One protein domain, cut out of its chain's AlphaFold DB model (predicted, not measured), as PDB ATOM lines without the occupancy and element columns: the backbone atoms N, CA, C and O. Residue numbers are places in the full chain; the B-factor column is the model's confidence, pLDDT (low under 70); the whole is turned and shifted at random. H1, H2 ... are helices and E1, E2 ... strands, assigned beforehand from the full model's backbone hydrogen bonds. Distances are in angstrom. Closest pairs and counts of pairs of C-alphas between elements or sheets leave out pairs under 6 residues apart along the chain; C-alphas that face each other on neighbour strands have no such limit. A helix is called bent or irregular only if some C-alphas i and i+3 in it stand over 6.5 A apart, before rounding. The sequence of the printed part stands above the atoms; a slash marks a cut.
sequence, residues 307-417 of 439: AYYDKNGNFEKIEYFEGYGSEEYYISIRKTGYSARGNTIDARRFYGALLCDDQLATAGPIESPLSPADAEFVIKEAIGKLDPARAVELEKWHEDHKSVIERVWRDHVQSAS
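Overview. This is residues 307 to 417 of the 439 residues of an uncharacterized protein of Candidatus Saccharibacteria bacterium oral taxon 488 (UniProt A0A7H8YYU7). A twisted sheet, E1 to E4, has H3 crossing one face, and the long bent helix H4 folds back past H3. H1 and H2 make a corner at the other end. The printed part has 111 residues, with four named strands, then four named helices; the sheet runs E1, E2, E3, E4, antiparallel. The class is mixed, and the whole is compact, radius of gyration of the C-alphas 15.0 A, spanning 42 by 30 by 28 A.

Arrangement. E1, residues 307 to 309, E2, 315 to 322, E3, 329 to 334, and E4, 339 to 343, form a meander, each strand the antiparallel neighbour of the one before. Within hydrogen-bond range are N 308 and O 317, 2.8 A, N 320 and O 331, 3.1 A, and N 332 and O 340, 2.9 A. H1, residues 344 to 356, only grazes the sheet. H2, residues 358 to 363, only just touches H1, only at the corner, with 3 pairs of C-alphas within 8 A, Leu 354 and Leu 360 closest at 5.6 A. H3, residues 372 to 383, runs across the strands at a height over the sheet of 9.5 A, making two layers, a helix on one face. H4, residues 388 to 417, was assigned as one helix by its hydrogen bonds but is bent, C-alphas 400 and 403 being 7.5 A apart; its arms are H4a, 388 to 400, and H4b, 403 to 417. H3 and H4a touch as a helical hairpin, the C-alphas of Ile 383 and Ala 391 closest at 5.0 A. Each O i to N i+4 pair is within range in H1, H3, H4a and H4b; H2 has 0 of 2, but 3 of 3 O i to N i+3.

Along the chain. E1 begins at C-alpha 307 (-20.650, -105.451, -185.340), and H4b ends at C-alpha 417 (0.876, -82.303, -193.472). E2 measures 22.2 A, H1 18.7 A, H4a 18.6 A and H4b 21.0 A.

Size, cuts and confidence. The two C-alphas farthest apart, of Asp 357 and Pro 388, are 43.5 A apart. The printed part has no cut and no long link. pLDDT is under 70 at residues 351 to 366 and 417.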
ATOM      1  N   ALA A 307     -21.748-104.761-186.008       96.38
ATOM      2  CA  ALA A 307     -20.650-105.451-185.340       96.38
ATOM      3  C   ALA A 307     -20.660-106.950-185.680       96.38
ATOM      4  O   ALA A 307     -21.678-107.627-185.542       96.38
ATOM      5  N   TYR A 308     -19.503-107.461-186.086       94.25
ATOM      6  CA  TYR A 308     -19.256-108.854-186.431       94.25
ATOM      7  C   TYR A 308     -18.331-109.496-185.398       94.25
ATOM      8  O   TYR A 308     -17.426-108.852-184.851       94.25
ATOM      9  N   TYR A 309     -18.561-110.783-185.153       92.88
ATOM     10  CA  TYR A 309     -17.863-111.568-184.145       92.88
ATOM     11  C   TYR A 309     -17.267-112.821-184.777       92.88
ATOM     12  O   TYR A 309     -17.886-113.444-185.641       92.88
ATOM     13  N   ASP A 310     -16.079-113.200-184.316       91.38
ATOM     14  CA  ASP A 310     -15.416-114.409-184.782       91.38
ATOM     15  C   ASP A 310     -16.135-115.678-184.282       91.38
ATOM     16  O   ASP A 310     -17.046-115.645-183.451       91.38
ATOM     17  N   LYS A 311     -15.687-116.844-184.755       90.25
ATOM     18  CA  LYS A 311     -16.227-118.156-184.350       90.25
ATOM     19  C   LYS A 311     -16.159-118.447-182.841       90.25
ATOM     20  O   LYS A 311     -16.843-119.349-182.373       90.25
ATOM     21  N   ASN A 312     -15.315-117.730-182.098       91.44
ATOM     22  CA  ASN A 312     -15.189-117.853-180.646       91.44
ATOM     23  C   ASN A 312     -16.073-116.831-179.912       91.44
ATOM     24  O   ASN A 312     -16.058-116.776-178.685       91.44
ATOM     25  N   GLY A 313     -16.823-116.011-180.652       89.00
ATOM     26  CA  GLY A 313     -17.662-114.954-180.119       89.00
ATOM     27  C   GLY A 313     -16.891-113.703-179.710       89.00
ATOM     28  O   GLY A 313     -17.466-112.891-178.994       89.00
ATOM     29  N   ASN A 314     -15.635-113.515-180.121       91.75
ATOM     30  CA  ASN A 314     -14.913-112.271-179.842       91.75
ATOM     31  C   ASN A 314     -15.235-111.218-180.895       91.75
ATOM     32  O   ASN A 314     -15.424-111.549-182.064       91.75
ATOM     33  N   PHE A 315     -15.232-109.947-180.492       93.88
ATOM     34  CA  PHE A 315     -15.360-108.839-181.432       93.88
ATOM     35  C   PHE A 315     -14.287-108.929-182.528       93.88
ATOM     36  O   PHE A 315     -13.089-109.019-182.244       93.88
ATOM     37  N   GLU A 316     -14.726-108.904-183.785       93.75
ATOM     38  CA  GLU A 316     -13.850-108.983-184.950       93.75
ATOM     39  C   GLU A 316     -13.735-107.631-185.656       93.75
ATOM     40  O   GLU A 316     -12.617-107.171-185.929       93.75
ATOM     41  N   LYS A 317     -14.876-107.008-185.968       95.25
ATOM     42  CA  LYS A 317     -14.943-105.746-186.712       95.25
ATOM     43  C   LYS A 317     -16.334-105.106-186.667       95.25
ATOM     44  O   LYS A 317     -17.318-105.797-186.436       95.25
ATOM     45  N   ILE A 318     -16.420-103.812-186.956       96.50
ATOM     46  CA  ILE A 318     -17.648-103.119-187.374       96.50
ATOM     47  C   ILE A 318     -17.485-102.752-188.842       96.50
ATOM     48  O   ILE A 318     -16.440-102.212-189.200       96.50
ATOM     49  N   GLU A 319     -18.492-103.011-189.672       94.75
ATOM     50  CA  GLU A 319     -18.480-102.611-191.085       94.75
ATOM     51  C   GLU A 319     -19.833-102.070-191.544       94.75
ATOM     52  O   GLU A 319     -20.880-102.497-191.051       94.75
ATOM     53  N   TYR A 320     -19.781-101.129-192.488       93.81
ATOM     54  CA  TYR A 320     -20.909-100.662-193.295       93.81
ATOM     55  C   TYR A 320     -20.398 -99.947-194.557       93.81
ATOM     56  O   TYR A 320     -19.193 -99.741-194.727       93.81
ATOM     57  N   PHE A 321     -21.317 -99.573-195.439       93.06
ATOM     58  CA  PHE A 321     -21.051 -98.920-196.714       93.06
ATOM     59  C   PHE A 321     -21.798 -97.590-196.831       93.06
ATOM     60  O   PHE A 321     -22.915 -97.433-196.344       93.06
ATOM     61  N   GLU A 322     -21.198 -96.641-197.538       93.38
ATOM     62  CA  GLU A 322     -21.781 -95.354-197.910       93.38
ATOM     63  C   GLU A 322     -21.792 -95.201-199.427       93.38
ATOM     64  O   GLU A 322     -20.978 -95.794-200.132       93.38
ATOM     65  N   GLY A 323     -22.679 -94.347-199.933       93.50
ATOM     66  CA  GLY A 323     -22.724 -94.033-201.358       93.50
ATOM     67  C   GLY A 323     -23.129 -95.223-202.230       93.50
ATOM     68  O   GLY A 323     -23.715 -96.202-201.754       93.50
ATOM     69  N   TYR A 324     -22.871 -95.083-203.528       92.25
ATOM     70  CA  TYR A 324     -23.307 -95.984-204.594       92.25
ATOM     71  C   TYR A 324     -22.370 -95.864-205.795       92.25
ATOM     72  O   TYR A 324     -21.698 -94.842-205.955       92.25
ATOM     73  N   GLY A 325     -22.393 -96.850-206.694       87.12
ATOM     74  CA  GLY A 325     -21.661 -96.746-207.956       87.12
ATOM     75  C   GLY A 325     -20.148 -96.607-207.753       87.12
ATOM     76  O   GLY A 325     -19.551 -97.285-206.915       87.12
ATOM     77  N   SER A 326     -19.527 -95.691-208.504       85.00
ATOM     78  CA  SER A 326     -18.104 -95.356-208.357       85.00
ATOM     79  C   SER A 326     -17.770 -94.634-207.053       85.00
ATOM     80  O   SER A 326     -16.622 -94.672-206.628       85.00
ATOM     81  N   GLU A 327     -18.763 -94.026-206.406       89.94
ATOM     82  CA  GLU A 327     -18.644 -93.299-205.140       89.94
ATOM     83  C   GLU A 327     -19.125 -94.153-203.956       89.94
ATOM     84  O   GLU A 327     -19.574 -93.631-202.934       89.94
ATOM     85  N   GLU A 328     -19.089 -95.479-204.094       90.75
ATOM     86  CA  GLU A 328     -19.325 -96.388-202.981       90.75
ATOM     87  C   GLU A 328     -18.067 -96.500-202.111       90.75
ATOM     88  O   GLU A 328     -16.975 -96.837-202.583       90.75
ATOM     89  N   TYR A 329     -18.237 -96.258-200.817       91.44
ATOM     90  CA  TYR A 329     -17.184 -96.358-199.816       91.44
ATOM     91  C   TYR A 329     -17.526 -97.448-198.809       91.44
ATOM     92  O   TYR A 329     -18.671 -97.555-198.382       91.44
ATOM     93  N   TYR A 330     -16.532 -98.219-198.383       90.88
ATOM     94  CA  TYR A 330     -16.648 -99.070-197.204       90.88
ATOM     95  C   TYR A 330     -15.994 -98.377-196.014       90.88
ATOM     96  O   TYR A 330     -14.995 -97.657-196.142       90.88
ATOM     97  N   ILE A 331     -16.570 -98.614-194.845       93.94
ATOM     98  CA  ILE A 331     -16.075 -98.142-193.567       93.94
ATOM     99  C   ILE A 331     -15.885 -99.369-192.684       93.94
ATOM    100  O   ILE A 331     -16.785-100.200-192.569       93.94
ATOM    101  N   SER A 332     -14.709 -99.492-192.070       93.31
ATOM    102  CA  SER A 332     -14.355-100.639-191.233       93.31
ATOM    103  C   SER A 332     -13.633-100.192-189.967       93.31
ATOM    104  O   SER A 332     -12.718 -99.370-190.024       93.31
ATOM    105  N   ILE A 333     -14.019-100.755-188.823       94.44
ATOM    106  CA  ILE A 333     -13.304-100.647-187.547       94.44
ATOM    107  C   ILE A 333     -12.953-102.058-187.103       94.44
ATOM    108  O   ILE A 333     -13.825-102.825-186.709       94.44
ATOM    109  N   ARG A 334     -11.676-102.424-187.174       92.94
ATOM    110  CA  ARG A 334     -11.204-103.784-186.881       92.94
ATOM    111  C   ARG A 334     -10.912-103.951-185.391       92.94
ATOM    112  O   ARG A 334     -10.592-102.980-184.711       92.94
ATOM    113  N   LYS A 335     -10.875-105.196-184.905       92.44
ATOM    114  CA  LYS A 335     -10.515-105.563-183.516       92.44
ATOM    115  C   LYS A 335      -9.221-104.948-182.980       92.44
ATOM    116  O   LYS A 335      -9.037-104.878-181.774       92.44
ATOM    117  N   THR A 336      -8.315-104.533-183.864       90.19
ATOM    118  CA  THR A 336      -7.047-103.877-183.518       90.19
ATOM    119  C   THR A 336      -7.197-102.389-183.187       90.19
ATOM    120  O   THR A 336      -6.211-101.759-182.818       90.19
ATOM    121  N   GLY A 337      -8.383-101.805-183.367       87.62
ATOM    122  CA  GLY A 337      -8.614-100.361-183.295       87.62
ATOM    123  C   GLY A 337      -8.240 -99.621-184.584       87.62
ATOM    124  O   GLY A 337      -8.361 -98.401-184.646       87.62
ATOM    125  N   TYR A 338      -7.791-100.329-185.628       89.06
ATOM    126  CA  TYR A 338      -7.611 -99.720-186.943       89.06
ATOM    127  C   TYR A 338      -8.984 -99.414-187.546       89.06
ATOM    128  O   TYR A 338      -9.773-100.331-187.785       89.06
ATOM    129  N   SER A 339      -9.250 -98.130-187.757       91.19
ATOM    130  CA  SER A 339     -10.483 -97.618-188.342       91.19
ATOM    131  C   SER A 339     -10.169 -96.913-189.649       91.19
ATOM    132  O   SER A 339      -9.229 -96.120-189.700       91.19
ATOM    133  N   ALA A 340     -10.927 -97.209-190.699       90.62
ATOM    134  CA  ALA A 340     -10.662 -96.662-192.016       90.62
ATOM    135  C   ALA A 340     -11.911 -96.552-192.893       90.62
ATOM    136  O   ALA A 340     -12.892 -97.276-192.715       90.62
ATOM    137  N   ARG A 341     -11.824 -95.639-193.859       91.62
ATOM    138  CA  ARG A 341     -12.765 -95.414-194.954       91.62
ATOM    139  C   ARG A 341     -12.015 -95.543-196.270       91.62
ATOM    140  O   ARG A 341     -10.988 -94.890-196.460       91.62
ATOM    141  N   GLY A 342     -12.527 -96.343-197.194       88.69
ATOM    142  CA  GLY A 342     -11.922 -96.512-198.512       88.69
ATOM    143  C   GLY A 342     -12.971 -96.625-199.603       88.69
ATOM    144  O   GLY A 342     -14.090 -97.062-199.355       88.69
ATOM    145  N   ASN A 343     -12.618 -96.220-200.821       89.56
ATOM    146  CA  ASN A 343     -13.459 -96.468-201.984       89.56
ATOM    147  C   ASN A 343     -13.446 -97.972-202.311       89.56
ATOM    148  O   ASN A 343     -12.380 -98.594-202.354       89.56
ATOM    149  N   THR A 344     -14.619 -98.568-202.523       83.31
ATOM    150  CA  THR A 344     -14.761-100.023-202.688       83.31
ATOM    151  C   THR A 344     -14.109-100.528-203.981       83.31
ATOM    152  O   THR A 344     -13.494-101.600-203.996       83.31
ATOM    153  N   ILE A 345     -14.185 -99.756-205.071       80.44
ATOM    154  CA  ILE A 345     -13.553-100.094-206.356       80.44
ATOM    155  C   ILE A 345     -12.030-100.047-206.228       80.44
ATOM    156  O   ILE A 345     -11.350-101.016-206.582       80.44
ATOM    157  N   ASP A 346     -11.492 -98.964-205.669       79.44
ATOM    158  CA  ASP A 346     -10.044 -98.801-205.525       79.44
ATOM    159  C   ASP A 346      -9.440 -99.836-204.578       79.44
ATOM    160  O   ASP A 346      -8.385-100.410-204.869       79.44
ATOM    161  N   ALA A 347     -10.135-100.142-203.480       76.50
ATOM    162  CA  ALA A 347      -9.724-101.192-202.563       76.50
ATOM    163  C   ALA A 347      -9.684-102.561-203.252       76.50
ATOM    164  O   ALA A 347      -8.670-103.248-203.152       76.50
ATOM    165  N   ARG A 348     -10.711-102.954-204.021       74.75
ATOM    166  CA  ARG A 348     -10.681-104.227-204.771       74.75
ATOM    167  C   ARG A 348      -9.530-104.291-205.772       74.75
ATOM    168  O   ARG A 348      -8.840-105.309-205.839       74.75
ATOM    169  N   ARG A 349      -9.281-103.206-206.515       72.69
ATOM    170  CA  ARG A 349      -8.152-103.115-207.459       72.69
ATOM    171  C   ARG A 349      -6.813-103.313-206.751       72.69
ATOM    172  O   ARG A 349      -5.938-104.013-207.260       72.69
ATOM    173  N   PHE A 350      -6.665-102.728-205.570       71.12
ATOM    174  CA  PHE A 350      -5.457-102.832-204.763       71.12
ATOM    175  C   PHE A 350      -5.253-104.167-204.101       71.12
ATOM    176  O   PHE A 350      -4.158-104.702-204.204       71.12
ATOM    177  N   TYR A 351      -6.282-104.712-203.460       69.25
ATOM    178  CA  TYR A 351      -6.198-106.035-202.865       69.25
ATOM    179  C   TYR A 351      -5.891-107.078-203.942       69.25
ATOM    180  O   TYR A 351      -5.038-107.929-203.716       69.25
ATOM    181  N   GLY A 352      -6.453-106.941-205.150       66.88
ATOM    182  CA  GLY A 352      -6.016-107.714-206.313       66.88
ATOM    183  C   GLY A 352      -4.506-107.593-206.557       66.88
ATOM    184  O   GLY A 352      -3.794-108.588-206.556       66.88
ATOM    185  N   ALA A 353      -3.968-106.382-206.692       66.56
ATOM    186  CA  ALA A 353      -2.529-106.205-206.906       66.56
ATOM    187  C   ALA A 353      -1.663-106.737-205.737       66.56
ATOM    188  O   ALA A 353      -0.652-107.396-205.971       66.56
ATOM    189  N   LEU A 354      -2.082-106.514-204.488       67.75
ATOM    190  CA  LEU A 354      -1.389-106.963-203.277       67.75
ATOM    191  C   LEU A 354      -1.312-108.490-203.185       67.75
ATOM    192  O   LEU A 354      -0.307-109.039-202.738       67.75
ATOM    193  N   LEU A 355      -2.355-109.196-203.628       64.00
ATOM    194  CA  LEU A 355      -2.319-110.653-203.703       64.00
ATOM    195  C   LEU A 355      -1.204-111.112-204.639       64.00
ATOM    196  O   LEU A 355      -0.499-112.073-204.337       64.00
ATOM    197  N   CYS A 356      -0.977-110.410-205.740       63.97
ATOM    198  CA  CYS A 356       0.090-110.737-206.672       63.97
ATOM    199  C   CYS A 356       1.492-110.399-206.121       63.97
ATOM    200  O   CYS A 356       2.420-111.197-206.303       63.97
ATOM    201  N   ASP A 357       1.633-109.302-205.370       67.06
ATOM    202  CA  ASP A 357       2.885-108.893-204.728       67.06
ATOM    203  C   ASP A 357       2.674-108.234-203.355       67.06
ATOM    204  O   ASP A 357       2.201-107.108-203.239       67.06
ATOM    205  N   ASP A 358       3.106-108.934-202.308       60.91
ATOM    206  CA  ASP A 358       3.075-108.501-200.912       60.91
ATOM    207  C   ASP A 358       3.947-107.267-200.638       60.91
ATOM    208  O   ASP A 358       3.675-106.523-199.694       60.91
ATOM    209  N   GLN A 359       4.945-106.980-201.482       56.62
ATOM    210  CA  GLN A 359       5.752-105.764-201.351       56.62
ATOM    211  C   GLN A 359       4.981-104.493-201.736       56.62
ATOM    212  O   GLN A 359       5.344-103.401-201.287       56.62
ATOM    213  N   LEU A 360       3.858-104.614-202.460       55.44
ATOM    214  CA  LEU A 360       2.943-103.495-202.725       55.44
ATOM    215  C   LEU A 360       2.236-102.986-201.458       55.44
ATOM    216  O   LEU A 360       1.671-101.893-201.491       55.44
ATOM    217  N   ALA A 361       2.330-103.696-200.325       51.53
ATOM    218  CA  ALA A 361       1.898-103.191-199.016       51.53
ATOM    219  C   ALA A 361       2.602-101.876-198.622       51.53
ATOM    220  O   ALA A 361       2.104-101.126-197.785       51.53
ATOM    221  N   THR A 362       3.751-101.577-199.238       46.06
ATOM    222  CA  THR A 362       4.520-100.347-199.005       46.06
ATOM    223  C   THR A 362       3.992 -99.126-199.766       46.06
ATOM    224  O   THR A 362       4.398 -98.008-199.456       46.06
ATOM    225  N   ALA A 363       3.049 -99.296-200.704       50.94
ATOM    226  CA  ALA A 363       2.504 -98.221-201.545       50.94
ATOM    227  C   ALA A 363       1.556 -97.244-200.808       50.94
ATOM    228  O   ALA A 363       0.943 -96.384-201.440       50.94
ATOM    229  N   GLY A 364       1.454 -97.357-199.481       50.97
ATOM    230  CA  GLY A 364       0.575 -96.548-198.640       50.97
ATOM    231  C   GLY A 364      -0.870 -97.064-198.620       50.97
ATOM    232  O   GLY A 364      -1.295 -97.781-199.529       50.97
ATOM    233  N   PRO A 365      -1.638 -96.743-197.565       53.97
ATOM    234  CA  PRO A 365      -3.016 -97.193-197.457       53.97
ATOM    235  C   PRO A 365      -3.889 -96.449-198.478       53.97
ATOM    236  O   PRO A 365      -3.827 -95.229-198.593       53.97
ATOM    237  N   ILE A 366      -4.719 -97.192-199.211       66.69
ATOM    238  CA  ILE A 366      -5.822 -96.624-200.020       66.69
ATOM    239  C   ILE A 366      -6.935 -96.092-199.127       66.69
ATOM    240  O   ILE A 366      -7.740 -95.248-199.513       66.69
ATOM    241  N   GLU A 367      -6.967 -96.610-197.911       82.69
ATOM    242  CA  GLU A 367      -7.929 -96.274-196.894       82.69
ATOM    243  C   GLU A 367      -7.429 -95.044-196.128       82.69
ATOM    244  O   GLU A 367      -6.264 -94.951-195.732       82.69
ATOM    245  N   SER A 368      -8.323 -94.088-195.908       86.25
ATOM    246  CA  SER A 368      -8.079 -92.969-195.003       86.25
ATOM    247  C   SER A 368      -8.574 -93.359-193.616       86.25
ATOM    248  O   SER A 368      -9.717 -93.812-193.507       86.25
ATOM    249  N   PRO A 369      -7.768 -93.210-192.552       90.19
ATOM    250  CA  PRO A 369      -8.249 -93.475-191.207       90.19
ATOM    251  C   PRO A 369      -9.472 -92.626-190.862       90.19
ATOM    252  O   PRO A 369      -9.585 -91.497-191.337       90.19
ATOM    253  N   LEU A 370     -10.372 -93.144-190.027       92.50
ATOM    254  CA  LEU A 370     -11.487 -92.340-189.522       92.50
ATOM    255  C   LEU A 370     -10.986 -91.311-188.508       92.50
ATOM    256  O   LEU A 370     -10.031 -91.565-187.766       92.50
ATOM    257  N   SER A 371     -11.665 -90.165-188.428       93.62
ATOM    258  CA  SER A 371     -11.459 -89.275-187.290       93.62
ATOM    259  C   SER A 371     -11.960 -89.954-186.004       93.62
ATOM    260  O   SER A 371     -12.881 -90.773-186.062       93.62
ATOM    261  N   PRO A 372     -11.411 -89.623-184.819       94.62
ATOM    262  CA  PRO A 372     -11.893 -90.193-183.562       94.62
ATOM    263  C   PRO A 372     -13.387 -89.949-183.321       94.62
ATOM    264  O   PRO A 372     -14.057 -90.814-182.769       94.62
ATOM    265  N   ALA A 373     -13.916 -88.807-183.773       94.81
ATOM    266  CA  ALA A 373     -15.335 -88.482-183.652       94.81
ATOM    267  C   ALA A 373     -16.208 -89.378-184.545       94.81
ATOM    268  O   ALA A 373     -17.228 -89.890-184.084       94.81
ATOM    269  N   ASP A 374     -15.787 -89.615-185.791       94.81
ATOM    270  CA  ASP A 374     -16.512 -90.500-186.713       94.81
ATOM    271  C   ASP A 374     -16.456 -91.951-186.230       94.81
ATOM    272  O   ASP A 374     -17.467 -92.649-186.225       94.81
ATOM    273  N   ALA A 375     -15.289 -92.402-185.758       95.75
ATOM    274  CA  ALA A 375     -15.139 -93.732-185.179       95.75
ATOM    275  C   ALA A 375     -16.036 -93.913-183.940       95.75
ATOM    276  O   ALA A 375     -16.717 -94.929-183.824       95.75
ATOM    277  N   GLU A 376     -16.088 -92.919-183.045       96.00
ATOM    278  CA  GLU A 376     -16.958 -92.945-181.866       96.00
ATOM    279  C   GLU A 376     -18.443 -93.007-182.251       96.00
ATOM    280  O   GLU A 376     -19.202 -93.772-181.651       96.00
ATOM    281  N   PHE A 377     -18.861 -92.245-183.266       95.25
ATOM    282  CA  PHE A 377     -20.226 -92.293-183.787       95.25
ATOM    283  C   PHE A 377     -20.582 -93.689-184.316       95.25
ATOM    284  O   PHE A 377     -21.576 -94.275-183.888       95.25
ATOM    285  N   VAL A 378     -19.734 -94.258-185.178       96.56
ATOM    286  CA  VAL A 378     -19.932 -95.594-185.769       96.56
ATOM    287  C   VAL A 378     -20.025 -96.679-184.691       96.56
ATOM    288  O   VAL A 378     -20.884 -97.557-184.765       96.56
ATOM    289  N   ILE A 379     -19.167 -96.613-183.670       96.75
ATOM    290  CA  ILE A 379     -19.162 -97.577-182.566       96.75
ATOM    291  C   ILE A 379     -20.450 -97.474-181.743       96.75
ATOM    292  O   ILE A 379     -21.061 -98.500-181.451       96.75
ATOM    293  N   LYS A 380     -20.904 -96.260-181.404       96.12
ATOM    294  CA  LYS A 380     -22.155 -96.060-180.650       96.12
ATOM    295  C   LYS A 380     -23.379 -96.561-181.411       96.12
ATOM    296  O   LYS A 380     -24.231 -97.218-180.817       96.12
ATOM    297  N   GLU A 381     -23.437 -96.303-182.714       96.31
ATOM    298  CA  GLU A 381     -24.504 -96.811-183.582       96.31
ATOM    299  C   GLU A 381     -24.543 -98.343-183.617       96.31
ATOM    300  O   GLU A 381     -25.623 -98.936-183.593       96.31
ATOM    301  N   ALA A 382     -23.376 -98.995-183.643       96.44
ATOM    302  CA  ALA A 382     -23.293-100.449-183.576       96.44
ATOM    303  C   ALA A 382     -23.726-100.978-182.195       96.44
ATOM    304  O   ALA A 382     -24.518-101.915-182.126       96.44
ATOM    305  N   ILE A 383     -23.269-100.354-181.101       96.69
ATOM    306  CA  ILE A 383     -23.634-100.725-179.720       96.69
ATOM    307  C   ILE A 383     -25.147-100.669-179.509       96.69
ATOM    308  O   ILE A 383     -25.714-101.597-178.937       96.69
ATOM    309  N   GLY A 384     -25.814 -99.622-180.003       94.69
ATOM    310  CA  GLY A 384     -27.258 -99.430-179.829       94.69
ATOM    311  C   GLY A 384     -28.136-100.541-180.424       94.69
ATOM    312  O   GLY A 384     -29.328-100.591-180.132       94.69
ATOM    313  N   LYS A 385     -27.562-101.428-181.246       92.50
ATOM    314  CA  LYS A 385     -28.248-102.545-181.918       92.50
ATOM    315  C   LYS A 385     -27.935-103.904-181.294       92.50
ATOM    316  O   LYS A 385     -28.531-104.904-181.688       92.50
ATOM    317  N   LEU A 386     -26.996-103.952-180.353       94.56
ATOM    318  CA  LEU A 386     -26.579-105.178-179.692       94.56
ATOM    319  C   LEU A 386     -27.477-105.502-178.501       94.56
ATOM    320  O   LEU A 386     -28.094-104.627-177.891       94.56
ATOM    321  N   ASP A 387     -27.515-106.781-178.131       94.19
ATOM    322  CA  ASP A 387     -28.058-107.164-176.836       94.19
ATOM    323  C   ASP A 387     -27.200-106.575-175.693       94.19
ATOM    324  O   ASP A 387     -26.013-106.286-175.887       94.19
ATOM    325  N   PRO A 388     -27.762-106.414-174.479       95.44
ATOM    326  CA  PRO A 388     -27.065-105.737-173.389       95.44
ATOM    327  C   PRO A 388     -25.704-106.339-173.016       95.44
ATOM    328  O   PRO A 388     -24.811-105.599-172.612       95.44
ATOM    329  N   ALA A 389     -25.522-107.658-173.136       93.00
ATOM    330  CA  ALA A 389     -24.247-108.285-172.795       93.00
ATOM    331  C   ALA A 389     -23.175-107.925-173.832       93.00
ATOM    332  O   ALA A 389     -22.077-107.501-173.473       93.00
ATOM    333  N   ARG A 390     -23.522-108.009-175.121       93.88
ATOM    334  CA  ARG A 390     -22.633-107.635-176.230       93.88
ATOM    335  C   ARG A 390     -22.342-106.141-176.299       93.88
ATOM    336  O   ARG A 390     -21.220-105.766-176.631       93.88
ATOM    337  N   ALA A 391     -23.314-105.304-175.946       95.75
ATOM    338  CA  ALA A 391     -23.134-103.861-175.837       95.75
ATOM    339  C   ALA A 391     -22.020-103.516-174.835       95.75
ATOM    340  O   ALA A 391     -21.076-102.815-175.190       95.75
ATOM    341  N   VAL A 392     -22.065-104.094-173.627       96.12
ATOM    342  CA  VAL A 392     -21.045-103.877-172.582       96.12
ATOM    343  C   VAL A 392     -19.661-104.369-173.021       96.12
ATOM    344  O   VAL A 392     -18.651-103.718-172.750       96.12
ATOM    345  N   GLU A 393     -19.587-105.512-173.709       94.50
ATOM    346  CA  GLU A 393     -18.322-106.024-174.250       94.50
ATOM    347  C   GLU A 393     -17.705-105.068-175.278       94.50
ATOM    348  O   GLU A 393     -16.504-104.792-175.219       94.50
ATOM    349  N   LEU A 394     -18.518-104.543-176.201       95.69
ATOM    350  CA  LEU A 394     -18.051-103.632-177.242       95.69
ATOM    351  C   LEU A 394     -17.696-102.245-176.683       95.69
ATOM    352  O   LEU A 394     -16.705-101.658-177.111       95.69
ATOM    353  N   GLU A 395     -18.437-101.750-175.688       96.50
ATOM    354  CA  GLU A 395     -18.095-100.531-174.942       96.50
ATOM    355  C   GLU A 395     -16.733-100.651-174.263       96.50
ATOM    356  O   GLU A 395     -15.889 -99.761-174.387       96.50
ATOM    357  N   LYS A 396     -16.486-101.778-173.584       96.25
ATOM    358  CA  LYS A 396     -15.195-102.042-172.951       96.25
ATOM    359  C   LYS A 396     -14.072-102.112-173.984       96.25
ATOM    360  O   LYS A 396     -13.035-101.482-173.799       96.25
ATOM    361  N   TRP A 397     -14.286-102.843-175.081       96.06
ATOM    362  CA  TRP A 397     -13.316-102.909-176.173       96.06
ATOM    363  C   TRP A 397     -12.996-101.514-176.724       96.06
ATOM    364  O   TRP A 397     -11.828-101.201-176.948       96.06
ATOM    365  N   HIS A 398     -14.011-100.667-176.909       95.56
ATOM    366  CA  HIS A 398     -13.836 -99.308-177.405       95.56
ATOM    367  C   HIS A 398     -12.976 -98.463-176.460       95.56
ATOM    368  O   HIS A 398     -12.035 -97.822-176.927       95.56
ATOM    369  N   GLU A 399     -13.237 -98.505-175.152       95.94
ATOM    370  CA  GLU A 399     -12.425 -97.782-174.166       95.94
ATOM    371  C   GLU A 399     -10.960 -98.247-174.199       95.94
ATOM    372  O   GLU A 399     -10.046 -97.424-174.272       95.94
ATOM    373  N   ASP A 400     -10.733 -99.562-174.274       96.00
ATOM    374  CA  ASP A 400      -9.391-100.149-174.353       96.00
ATOM    375  C   ASP A 400      -8.633 -99.730-175.639       96.00
ATOM    376  O   ASP A 400      -7.401 -99.650-175.642       96.00
ATOM    377  N   HIS A 401      -9.345 -99.428-176.733       95.19
ATOM    378  CA  HIS A 401      -8.759 -99.142-178.054       95.19
ATOM    379  C   HIS A 401      -8.841 -97.672-178.489       95.19
ATOM    380  O   HIS A 401      -8.282 -97.313-179.532       95.19
ATOM    381  N   LYS A 402      -9.450 -96.791-177.690       94.06
ATOM    382  CA  LYS A 402      -9.607 -95.362-178.003       94.06
ATOM    383  C   LYS A 402      -8.278 -94.680-178.338       94.06
ATOM    384  O   LYS A 402      -8.149 -93.994-179.352       94.06
ATOM    385  N   SER A 403      -7.250 -94.943-177.531       93.81
ATOM    386  CA  SER A 403      -5.904 -94.392-177.740       93.81
ATOM    387  C   SER A 403      -5.253 -94.861-179.050       93.81
ATOM    388  O   SER A 403      -4.469 -94.123-179.653       93.81
ATOM    389  N   VAL A 404      -5.585 -96.067-179.524       92.88
ATOM    390  CA  VAL A 404      -5.084 -96.601-180.797       92.88
ATOM    391  C   VAL A 404      -5.723 -95.862-181.966       92.88
ATOM    392  O   VAL A 404      -4.993 -95.424-182.855       92.88
ATOM    393  N   ILE A 405      -7.045 -95.670-181.934       92.44
ATOM    394  CA  ILE A 405      -7.794 -94.916-182.953       92.44
ATOM    395  C   ILE A 405      -7.234 -93.491-183.068       92.44
ATOM    396  O   ILE A 405      -6.863 -93.045-184.156       92.44
ATOM    397  N   GLU A 406      -7.081 -92.798-181.936       94.12
ATOM    398  CA  GLU A 406      -6.531 -91.438-181.896       94.12
ATOM    399  C   GLU A 406      -5.104 -91.353-182.442       94.12
ATOM    400  O   GLU A 406      -4.760 -90.395-183.141       94.12
ATOM    401  N   ARG A 407      -4.258 -92.339-182.121       93.06
ATOM    402  CA  ARG A 407      -2.878 -92.393-182.613       93.06
ATOM    403  C   ARG A 407      -2.840 -92.578-184.129       93.06
ATOM    404  O   ARG A 407      -2.164 -91.805-184.796       93.06
ATOM    405  N   VAL A 408      -3.580 -93.551-184.666       89.06
ATOM    406  CA  VAL A 408      -3.597 -93.845-186.111       89.06
ATOM    407  C   VAL A 408      -4.062 -92.626-186.915       89.06
ATOM    408  O   VAL A 408      -3.411 -92.250-187.890       89.06
ATOM    409  N   TRP A 409      -5.136 -91.962-186.476       90.06
ATOM    410  CA  TRP A 409      -5.606 -90.722-187.099       90.06
ATOM    411  C   TRP A 409      -4.548 -89.611-187.048       90.06
ATOM    412  O   TRP A 409      -4.252 -88.965-188.055       90.06
ATOM    413  N   ARG A 410      -3.932 -89.399-185.881       90.25
ATOM    414  CA  ARG A 410      -2.906 -88.367-185.690       90.25
ATOM    415  C   ARG A 410      -1.693 -88.587-186.594       90.25
ATOM    416  O   ARG A 410      -1.230 -87.632-187.218       90.25
ATOM    417  N   ASP A 411      -1.201 -89.819-186.677       86.75
ATOM    418  CA  ASP A 411      -0.052 -90.182-187.511       86.75
ATOM    419  C   ASP A 411      -0.347 -89.930-188.999       86.75
ATOM    420  O   ASP A 411       0.507 -89.420-189.736       86.75
ATOM    421  N   HIS A 412      -1.583 -90.199-189.430       84.00
ATOM    422  CA  HIS A 412      -2.051 -89.898-190.779       84.00
ATOM    423  C   HIS A 412      -2.072 -88.388-191.063       84.00
ATOM    424  O   HIS A 412      -1.449 -87.941-192.029       84.00
ATOM    425  N   VAL A 413      -2.696 -87.582-190.194       84.62
ATOM    426  CA  VAL A 413      -2.761 -86.115-190.350       84.62
ATOM    427  C   VAL A 413      -1.361 -85.490-190.382       84.62
ATOM    428  O   VAL A 413      -1.078 -84.611-191.204       84.62
ATOM    429  N   GLN A 414      -0.450 -85.959-189.524       82.62
ATOM    430  CA  GLN A 414       0.938 -85.493-189.518       82.62
ATOM    431  C   GLN A 414       1.674 -85.852-190.814       82.62
ATOM    432  O   GLN A 414       2.414 -85.024-191.349       82.62
ATOM    433  N   SER A 415       1.464 -87.059-191.339       78.56
ATOM    434  CA  SER A 415       2.085 -87.505-192.593       78.56
ATOM    435  C   SER A 415       1.571 -86.711-193.798       78.56
ATOM    436  O   SER A 415       2.374 -86.222-194.595       78.56
ATOM    437  N   ALA A 416       0.257 -86.483-193.884       70.75
ATOM    438  CA  ALA A 416      -0.357 -85.657-194.925       70.75
ATOM    439  C   ALA A 416       0.140 -84.198-194.879       70.75
ATOM    440  O   ALA A 416       0.432 -83.593-195.914       70.75
ATOM    441  N   SER A 417       0.325 -83.651-193.672       69.44
ATOM    442  CA  SER A 417       0.876 -82.303-193.472       69.44
ATOM    443  C   SER A 417       2.334 -82.196-193.936       69.44
ATOM    444  O   SER A 417       2.712 -81.208-194.566       69.44
TER     445      SER A 417